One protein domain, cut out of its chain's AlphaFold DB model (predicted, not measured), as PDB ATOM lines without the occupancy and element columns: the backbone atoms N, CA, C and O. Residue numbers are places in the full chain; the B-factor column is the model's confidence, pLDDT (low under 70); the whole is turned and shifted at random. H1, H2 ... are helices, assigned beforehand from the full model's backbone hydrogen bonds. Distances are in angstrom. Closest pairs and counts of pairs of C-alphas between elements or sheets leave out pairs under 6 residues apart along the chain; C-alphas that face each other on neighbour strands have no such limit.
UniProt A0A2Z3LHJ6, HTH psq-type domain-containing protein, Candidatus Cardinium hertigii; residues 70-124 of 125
ATOM      1  N   SER A  70     -46.539 -32.465  10.840       58.62
ATOM      2  CA  SER A  70     -45.709 -33.597  11.278       58.62
ATOM      3  C   SER A  70     -44.504 -33.171  12.128       58.62
ATOM      4  O   SER A  70     -44.185 -33.824  13.118       58.62
ATOM      5  N   SER A  71     -43.876 -32.030  11.818       61.16
ATOM      6  CA  SER A  71     -42.732 -31.519  12.586       61.16
ATOM      7  C   SER A  71     -43.139 -30.993  13.969       61.16
ATOM      8  O   SER A  71     -42.297 -30.923  14.866       61.16
ATOM      9  N   LEU A  72     -44.408 -30.616  14.167       61.97
ATOM     10  CA  LEU A  72     -44.912 -30.192  15.475       61.97
ATOM     11  C   LEU A  72     -45.064 -31.376  16.427       61.97
ATOM     12  O   LEU A  72     -44.784 -31.225  17.616       61.97
ATOM     13  N   ASP A  73     -45.468 -32.540  15.925       67.38
ATOM     14  CA  ASP A  73     -45.589 -33.744  16.744       67.38
ATOM     15  C   ASP A  73     -44.222 -34.257  17.207       67.38
ATOM     16  O   ASP A  73     -44.083 -34.620  18.377       67.38
ATOM     17  N   ASP A  74     -43.187 -34.151  16.369       71.75
ATOM     18  CA  ASP A  74     -41.805 -34.448  16.767       71.75
ATOM     19  C   ASP A  74     -41.297 -33.490  17.858       71.75
ATOM     20  O   ASP A  74     -40.719 -33.922  18.858       71.75
ATOM     21  N   ILE A  75     -41.566 -32.184  17.726       74.25
ATOM     22  CA  ILE A  75     -41.203 -31.189  18.750       74.25
ATOM     23  C   ILE A  75     -41.955 -31.459  20.063       74.25
ATOM     24  O   ILE A  75     -41.365 -31.372  21.141       74.25
ATOM     25  N   ARG A  76     -43.245 -31.810  19.996       76.88
ATOM     26  CA  ARG A  76     -44.057 -32.160  21.177       76.88
ATOM     27  C   ARG A  76     -43.559 -33.439  21.844       76.88
ATOM     28  O   ARG A  76     -43.471 -33.486  23.070       76.88
ATOM     29  N   ALA A  77     -43.187 -34.447  21.060       79.50
ATOM     30  CA  ALA A  77     -42.603 -35.678  21.571       79.50
ATOM     31  C   ALA A  77     -41.267 -35.411  22.281       79.50
ATOM     32  O   ALA A  77     -41.041 -35.922  23.382       79.50
ATOM     33  N   GLU A  78     -40.403 -34.574  21.702       83.31
ATOM     34  CA  GLU A  78     -39.127 -34.208  22.320       83.31
ATOM     35  C   GLU A  78     -39.331 -33.396  23.607       83.31
ATOM     36  O   GLU A  78     -38.680 -33.671  24.620       83.31
ATOM     37  N   LEU A  79     -40.305 -32.479  23.622       87.69
ATOM     38  CA  LEU A  79     -40.698 -31.735  24.820       87.69
ATOM     39  C   LEU A  79     -41.132 -32.680  25.951       87.69
ATOM     40  O   LEU A  79     -40.592 -32.607  27.055       87.69
ATOM     41  N   TRP A  80     -42.016 -33.642  25.666       89.25
ATOM     42  CA  TRP A  80     -42.442 -34.648  26.647       89.25
ATOM     43  C   TRP A  80     -41.295 -35.530  27.151       89.25
ATOM     44  O   TRP A  80     -41.277 -35.932  28.321       89.25
ATOM     45  N   ARG A  81     -40.309 -35.844  26.301       90.69
ATOM     46  CA  ARG A  81     -39.106 -36.578  26.729       90.69
ATOM     47  C   ARG A  81     -38.283 -35.756  27.716       90.69
ATOM     48  O   ARG A  81     -37.809 -36.314  28.710       90.69
ATOM     49  N   VAL A  82     -38.116 -34.458  27.465       91.62
ATOM     50  CA  VAL A  82     -37.396 -33.544  28.362       91.62
ATOM     51  C   VAL A  82     -38.142 -33.382  29.687       91.62
ATOM     52  O   VAL A  82     -37.531 -33.558  30.741       91.62
ATOM     53  N   GLU A  83     -39.457 -33.161  29.657       93.06
ATOM     54  CA  GLU A  83     -40.293 -33.058  30.861       93.06
ATOM     55  C   GLU A  83     -40.185 -34.308  31.743       93.06
ATOM     56  O   GLU A  83     -40.008 -34.209  32.959       93.06
ATOM     57  N   ARG A  84     -40.206 -35.504  31.140       94.38
ATOM     58  CA  ARG A  84     -40.052 -36.765  31.879       94.38
ATOM     59  C   ARG A  84     -38.680 -36.884  32.540       94.38
ATOM     60  O   ARG A  84     -38.595 -37.316  33.690       94.38
ATOM     61  N   LYS A  85     -37.607 -36.514  31.830       92.75
ATOM     62  CA  LYS A  85     -36.242 -36.511  32.387       92.75
ATOM     63  C   LYS A  85     -36.132 -35.539  33.557       92.75
ATOM     64  O   LYS A  85     -35.583 -35.911  34.591       92.75
ATOM     65  N   TYR A  86     -36.687 -34.338  33.410       95.00
ATOM     66  CA  TYR A  86     -36.711 -33.328  34.463       95.00
ATOM     67  C   TYR A  86     -37.483 -33.814  35.695       95.00
ATOM     68  O   TYR A  86     -36.954 -33.782  36.804       95.00
ATOM     69  N   LYS A  87     -38.688 -34.364  35.501       94.88
ATOM     70  CA  LYS A  87     -39.499 -34.923  36.588       94.88
ATOM     71  C   LYS A  87     -38.769 -36.044  37.333       94.88
ATOM     72  O   LYS A  87     -38.725 -36.030  38.558       94.88
ATOM     73  N   ASN A  88     -38.136 -36.968  36.610       95.19
ATOM     74  CA  ASN A  88     -37.361 -38.056  37.215       95.19
ATOM     75  C   ASN A  88     -36.165 -37.525  38.027       95.19
ATOM     76  O   ASN A  88     -35.902 -37.992  39.133       95.19
ATOM     77  N   LEU A  89     -35.460 -36.517  37.504       95.50
ATOM     78  CA  LEU A  89     -34.366 -35.871  38.225       95.50
ATOM     79  C   LEU A  89     -34.859 -35.223  39.527       95.50
ATOM     80  O   LEU A  89     -34.232 -35.401  40.570       95.50
ATOM     81  N   LEU A  90     -36.000 -34.534  39.475       94.81
ATOM     82  CA  LEU A  90     -36.618 -33.907  40.641       94.81
ATOM     83  C   LEU A  90     -37.055 -34.948  41.684       94.81
ATOM     84  O   LEU A  90     -36.817 -34.771  42.877       94.81
ATOM     85  N   GLU A  91     -37.635 -36.066  41.248       94.75
ATOM     86  CA  GLU A  91     -37.995 -37.188  42.122       94.75
ATOM     87  C   GLU A  91     -36.763 -37.795  42.808       94.75
ATOM     88  O   GLU A  91     -36.781 -38.004  44.023       94.75
ATOM     89  N   LYS A  92     -35.669 -38.017  42.068       93.12
ATOM     90  CA  LYS A  92     -34.398 -38.507  42.631       93.12
ATOM     91  C   LYS A  92     -33.801 -37.530  43.636       93.12
ATOM     92  O   LYS A  92     -33.353 -37.958  44.699       93.12
ATOM     93  N   TYR A  93     -33.817 -36.237  43.323       94.06
ATOM     94  CA  TYR A  93     -33.351 -35.195  44.234       94.06
ATOM     95  C   TYR A  93     -34.171 -35.181  45.530       94.06
ATOM     96  O   TYR A  93     -33.608 -35.239  46.621       94.06
ATOM     97  N   ASN A  94     -35.501 -35.219  45.421       92.62
ATOM     98  CA  ASN A  94     -36.392 -35.298  46.577       92.62
ATOM     99  C   ASN A  94     -36.176 -36.578  47.397       92.62
ATOM    100  O   ASN A  94     -36.226 -36.539  48.626       92.62
ATOM    101  N   HIS A  95     -35.921 -37.714  46.744       90.69
ATOM    102  CA  HIS A  95     -35.606 -38.963  47.433       90.69
ATOM    103  C   HIS A  95     -34.289 -38.864  48.210       90.69
ATOM    104  O   HIS A  95     -34.242 -39.237  49.383       90.69
ATOM    105  N   LEU A  96     -33.243 -38.304  47.595       89.94
ATOM    106  CA  LEU A  96     -31.962 -38.059  48.256       89.94
ATOM    107  C   LEU A  96     -32.127 -37.129  49.462       89.94
ATOM    108  O   LEU A  96     -31.594 -37.411  50.532       89.94
ATOM    109  N   LEU A  97     -32.906 -36.058  49.318       88.00
ATOM    110  CA  LEU A  97     -33.161 -35.108  50.397       88.00
ATOM    111  C   LEU A  97     -33.873 -35.779  51.583       88.00
ATOM    112  O   LEU A  97     -33.458 -35.614  52.730       88.00
ATOM    113  N   LYS A  98     -34.887 -36.611  51.310       85.56
ATOM    114  CA  LYS A  98     -35.572 -37.426  52.331       85.56
ATOM    115  C   LYS A  98     -34.632 -38.439  52.989       85.56
ATOM    116  O   LYS A  98     -34.697 -38.630  54.202       85.56
ATOM    117  N   PHE A  99     -33.754 -39.074  52.215       84.88
ATOM    118  CA  PHE A  99     -32.760 -40.014  52.729       84.88
ATOM    119  C   PHE A  99     -31.762 -39.333  53.674       84.88
ATOM    120  O   PHE A  99     -31.525 -39.825  54.776       84.88
ATOM    121  N   LEU A 100     -31.219 -38.177  53.277       84.06
ATOM    122  CA  LEU A 100     -30.318 -37.385  54.115       84.06
ATOM    123  C   LEU A 100     -31.012 -36.905  55.391       84.06
ATOM    124  O   LEU A 100     -30.412 -36.964  56.463       84.06
ATOM    125  N   LEU A 101     -32.283 -36.501  55.294       80.31
ATOM    126  CA  LEU A 101     -33.080 -36.129  56.460       80.31
ATOM    127  C   LEU A 101     -33.177 -37.292  57.453       80.31
ATOM    128  O   LEU A 101     -32.840 -37.104  58.619       80.31
ATOM    129  N   LYS A 102     -33.554 -38.492  56.993       81.19
ATOM    130  CA  LYS A 102     -33.636 -39.689  57.844       81.19
ATOM    131  C   LYS A 102     -32.284 -40.023  58.486       81.19
ATOM    132  O   LYS A 102     -32.197 -40.170  59.697       81.19
ATOM    133  N   LYS A 103     -31.204 -40.020  57.700       77.69
ATOM    134  CA  LYS A 103     -29.852 -40.304  58.207       77.69
ATOM    135  C   LYS A 103     -29.371 -39.271  59.237       77.69
ATOM    136  O   LYS A 103     -28.647 -39.625  60.164       77.69
ATOM    137  N   SER A 104     -29.783 -38.008  59.102       72.50
ATOM    138  CA  SER A 104     -29.488 -36.945  60.078       72.50
ATOM    139  C   SER A 104     -30.301 -37.037  61.377       72.50
ATOM    140  O   SER A 104     -29.966 -36.351  62.333       72.50
ATOM    141  N   GLN A 105     -31.367 -37.846  61.407       68.19
ATOM    142  CA  GLN A 105     -32.106 -38.178  62.633       68.19
ATOM    143  C   GLN A 105     -31.453 -39.340  63.387       68.19
ATOM    144  O   GLN A 105     -31.473 -39.339  64.612       68.19
ATOM    145  N   ASP A 106     -30.874 -40.299  62.656       67.31
ATOM    146  CA  ASP A 106     -30.218 -41.490  63.219       67.31
ATOM    147  C   ASP A 106     -28.789 -41.212  63.726       67.31
ATOM    148  O   ASP A 106     -28.264 -41.931  64.571       67.31
ATOM    149  N   THR A 107     -28.139 -40.178  63.190       59.22
ATOM    150  CA  THR A 107     -26.836 -39.683  63.657       59.22
ATOM    151  C   THR A 107     -27.125 -38.450  64.508       59.22
ATOM    152  O   THR A 107     -27.872 -37.617  64.012       59.22
ATOM    153  N   ASP A 108     -26.562 -38.282  65.712       61.09
ATOM    154  CA  ASP A 108     -26.739 -37.107  66.604       61.09
ATOM    155  C   ASP A 108     -26.236 -35.772  65.978       61.09
ATOM    156  O   ASP A 108     -25.362 -35.075  66.489       61.09
ATOM    157  N   GLN A 109     -26.753 -35.402  64.806       65.38
ATOM    158  CA  GLN A 109     -26.368 -34.276  63.965       65.38
ATOM    159  C   GLN A 109     -27.559 -33.326  63.812       65.38
ATOM    160  O   GLN A 109     -28.040 -33.033  62.714       65.38
ATOM    161  N   HIS A 110     -28.010 -32.780  64.944       66.12
ATOM    162  CA  HIS A 110     -29.144 -31.850  65.025       66.12
ATOM    163  C   HIS A 110     -28.999 -30.603  64.131       66.12
ATOM    164  O   HIS A 110     -29.992 -30.078  63.625       66.12
ATOM    165  N   ALA A 111     -27.770 -30.136  63.884       69.75
ATOM    166  CA  ALA A 111     -27.509 -28.976  63.027       69.75
ATOM    167  C   ALA A 111     -27.749 -29.257  61.530       69.75
ATOM    168  O   ALA A 111     -28.219 -28.375  60.806       69.75
ATOM    169  N   LEU A 112     -27.451 -30.478  61.065       70.69
ATOM    170  CA  LEU A 112     -27.685 -30.892  59.680       70.69
ATOM    171  C   LEU A 112     -29.181 -31.119  59.436       70.69
ATOM    172  O   LEU A 112     -29.723 -30.628  58.447       70.69
ATOM    173  N   HIS A 113     -29.853 -31.779  60.384       70.94
ATOM    174  CA  HIS A 113     -31.302 -31.989  60.357       70.94
ATOM    175  C   HIS A 113     -32.072 -30.668  60.245       70.94
ATOM    176  O   HIS A 113     -32.915 -30.519  59.359       70.94
ATOM    177  N   LYS A 114     -31.719 -29.679  61.081       75.88
ATOM    178  CA  LYS A 114     -32.345 -28.351  61.068       75.88
ATOM    179  C   LYS A 114     -32.175 -27.648  59.716       75.88
ATOM    180  O   LYS A 114     -33.167 -27.229  59.132       75.88
ATOM    181  N   LYS A 115     -30.952 -27.606  59.166       77.12
ATOM    182  CA  LYS A 115     -30.685 -26.985  57.853       77.12
ATOM    183  C   LYS A 115     -31.462 -27.640  56.708       77.12
ATOM    184  O   LYS A 115     -31.973 -26.933  55.845       77.12
ATOM    185  N   ILE A 116     -31.564 -28.970  56.692       74.94
ATOM    186  CA  ILE A 116     -32.309 -29.694  55.649       74.94
ATOM    187  C   ILE A 116     -33.815 -29.429  55.782       74.94
ATOM    188  O   ILE A 116     -34.487 -29.192  54.780       74.94
ATOM    189  N   LYS A 117     -34.350 -29.429  57.009       77.69
ATOM    190  CA  LYS A 117     -35.767 -29.150  57.274       77.69
ATOM    191  C   LYS A 117     -36.158 -27.726  56.870       77.69
ATOM    192  O   LYS A 117     -37.182 -27.543  56.216       77.69
ATOM    193  N   ASP A 118     -35.323 -26.745  57.202       78.62
ATOM    194  CA  ASP A 118     -35.545 -25.346  56.829       78.62
ATOM    195  C   ASP A 118     -35.511 -25.170  55.301       78.62
ATOM    196  O   ASP A 118     -36.373 -24.498  54.734       78.62
ATOM    197  N   PHE A 119     -34.594 -25.860  54.611       75.75
ATOM    198  CA  PHE A 119     -34.514 -25.842  53.149       75.75
ATOM    199  C   PHE A 119     -35.775 -26.419  52.481       75.75
ATOM    200  O   PHE A 119     -36.316 -25.802  51.562       75.75
ATOM    201  N   ILE A 120     -36.304 -27.546  52.976       75.25
ATOM    202  CA  ILE A 120     -37.554 -28.154  52.478       75.25
ATOM    203  C   ILE A 120     -38.743 -27.197  52.647       75.25
ATOM    204  O   ILE A 120     -39.519 -27.001  51.711       75.25
ATOM    205  N   ASN A 121     -38.866 -26.574  53.822       75.88
ATOM    206  CA  ASN A 121     -39.976 -25.670  54.122       75.88
ATOM    207  C   ASN A 121     -39.902 -24.369  53.310       75.88
ATOM    208  O   ASN A 121     -40.932 -23.872  52.872       75.88
ATOM    209  N   SER A 122     -38.697 -23.847  53.058       72.81
ATOM    210  CA  SER A 122     -38.498 -22.663  52.208       72.81
ATOM    211  C   SER A 122     -38.746 -22.913  50.714       72.81
ATOM    212  O   SER A 122     -38.939 -21.966  49.959       72.81
ATOM    213  N   SER A 123     -38.742 -24.181  50.287       58.81
ATOM    214  CA  SER A 123     -38.903 -24.586  48.883       58.81
ATOM    215  C   SER A 123     -40.332 -25.027  48.538       58.81
ATOM    216  O   SER A 123     -40.594 -25.408  47.399       58.81
ATOM    217  N   SER A 124     -41.247 -25.012  49.512       49.19
ATOM    218  CA  SER A 124     -42.670 -25.280  49.289       49.19
ATOM    219  C   SER A 124     -43.362 -23.966  48.916       49.19
ATOM    220  O   SER A 124     -43.683 -23.173  49.798       49.19
TER     221      SER A 124
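AT A GLANCE: This is residues 70 to 124 of the 125 residues of the protein "HTH psq-type domain-containing protein" of Candidatus Cardinium hertigii (UniProt A0A2Z3LHJ6). A long straight helix, H1, makes the length of the model, and a short helix, H2, folds back beside its far end, so that the two form a lopsided helical hairpin. Residues 70 to 93 of H1 stick out as a bare arm. The printed part has 55 residues with two named helices, H1 then H2, and no named strand: all helix. It is extended, a rod spanning 58 by 19 by 9 A, with a radius of gyration of the C-alphas of 17.5 A.

HOW THE PARTS SIT: H1, residues 70 to 106, touches H2, residues 110 to 122, with residues 97 to 105 alone. Their closest C-alphas, those of Ser 104 and His 113, are 5.3 A apart. This hairpin's helices run opposite ways at a shallow tilt of 31 degrees. In H1 and H2 every O i to N i+4 pair is within hydrogen-bond range.

IN THESE COORDINATES: H1 begins at C-alpha 70, (-45.709, -33.597, 11.278), and measures 54.8 A from first to last C-alpha. H2 measures 18.3 A and ends at C-alpha 122, (-38.498, -22.663, 52.208).

THE WHOLE: The C-alphas farthest apart, those of Ser 70 and Asp 108, are 58.6 A apart. The printed part has no cut, and the link from H1 to H2 is tight. The pLDDT is under 70 at residues 70 to 73, 105 to 111 and 123 to 124.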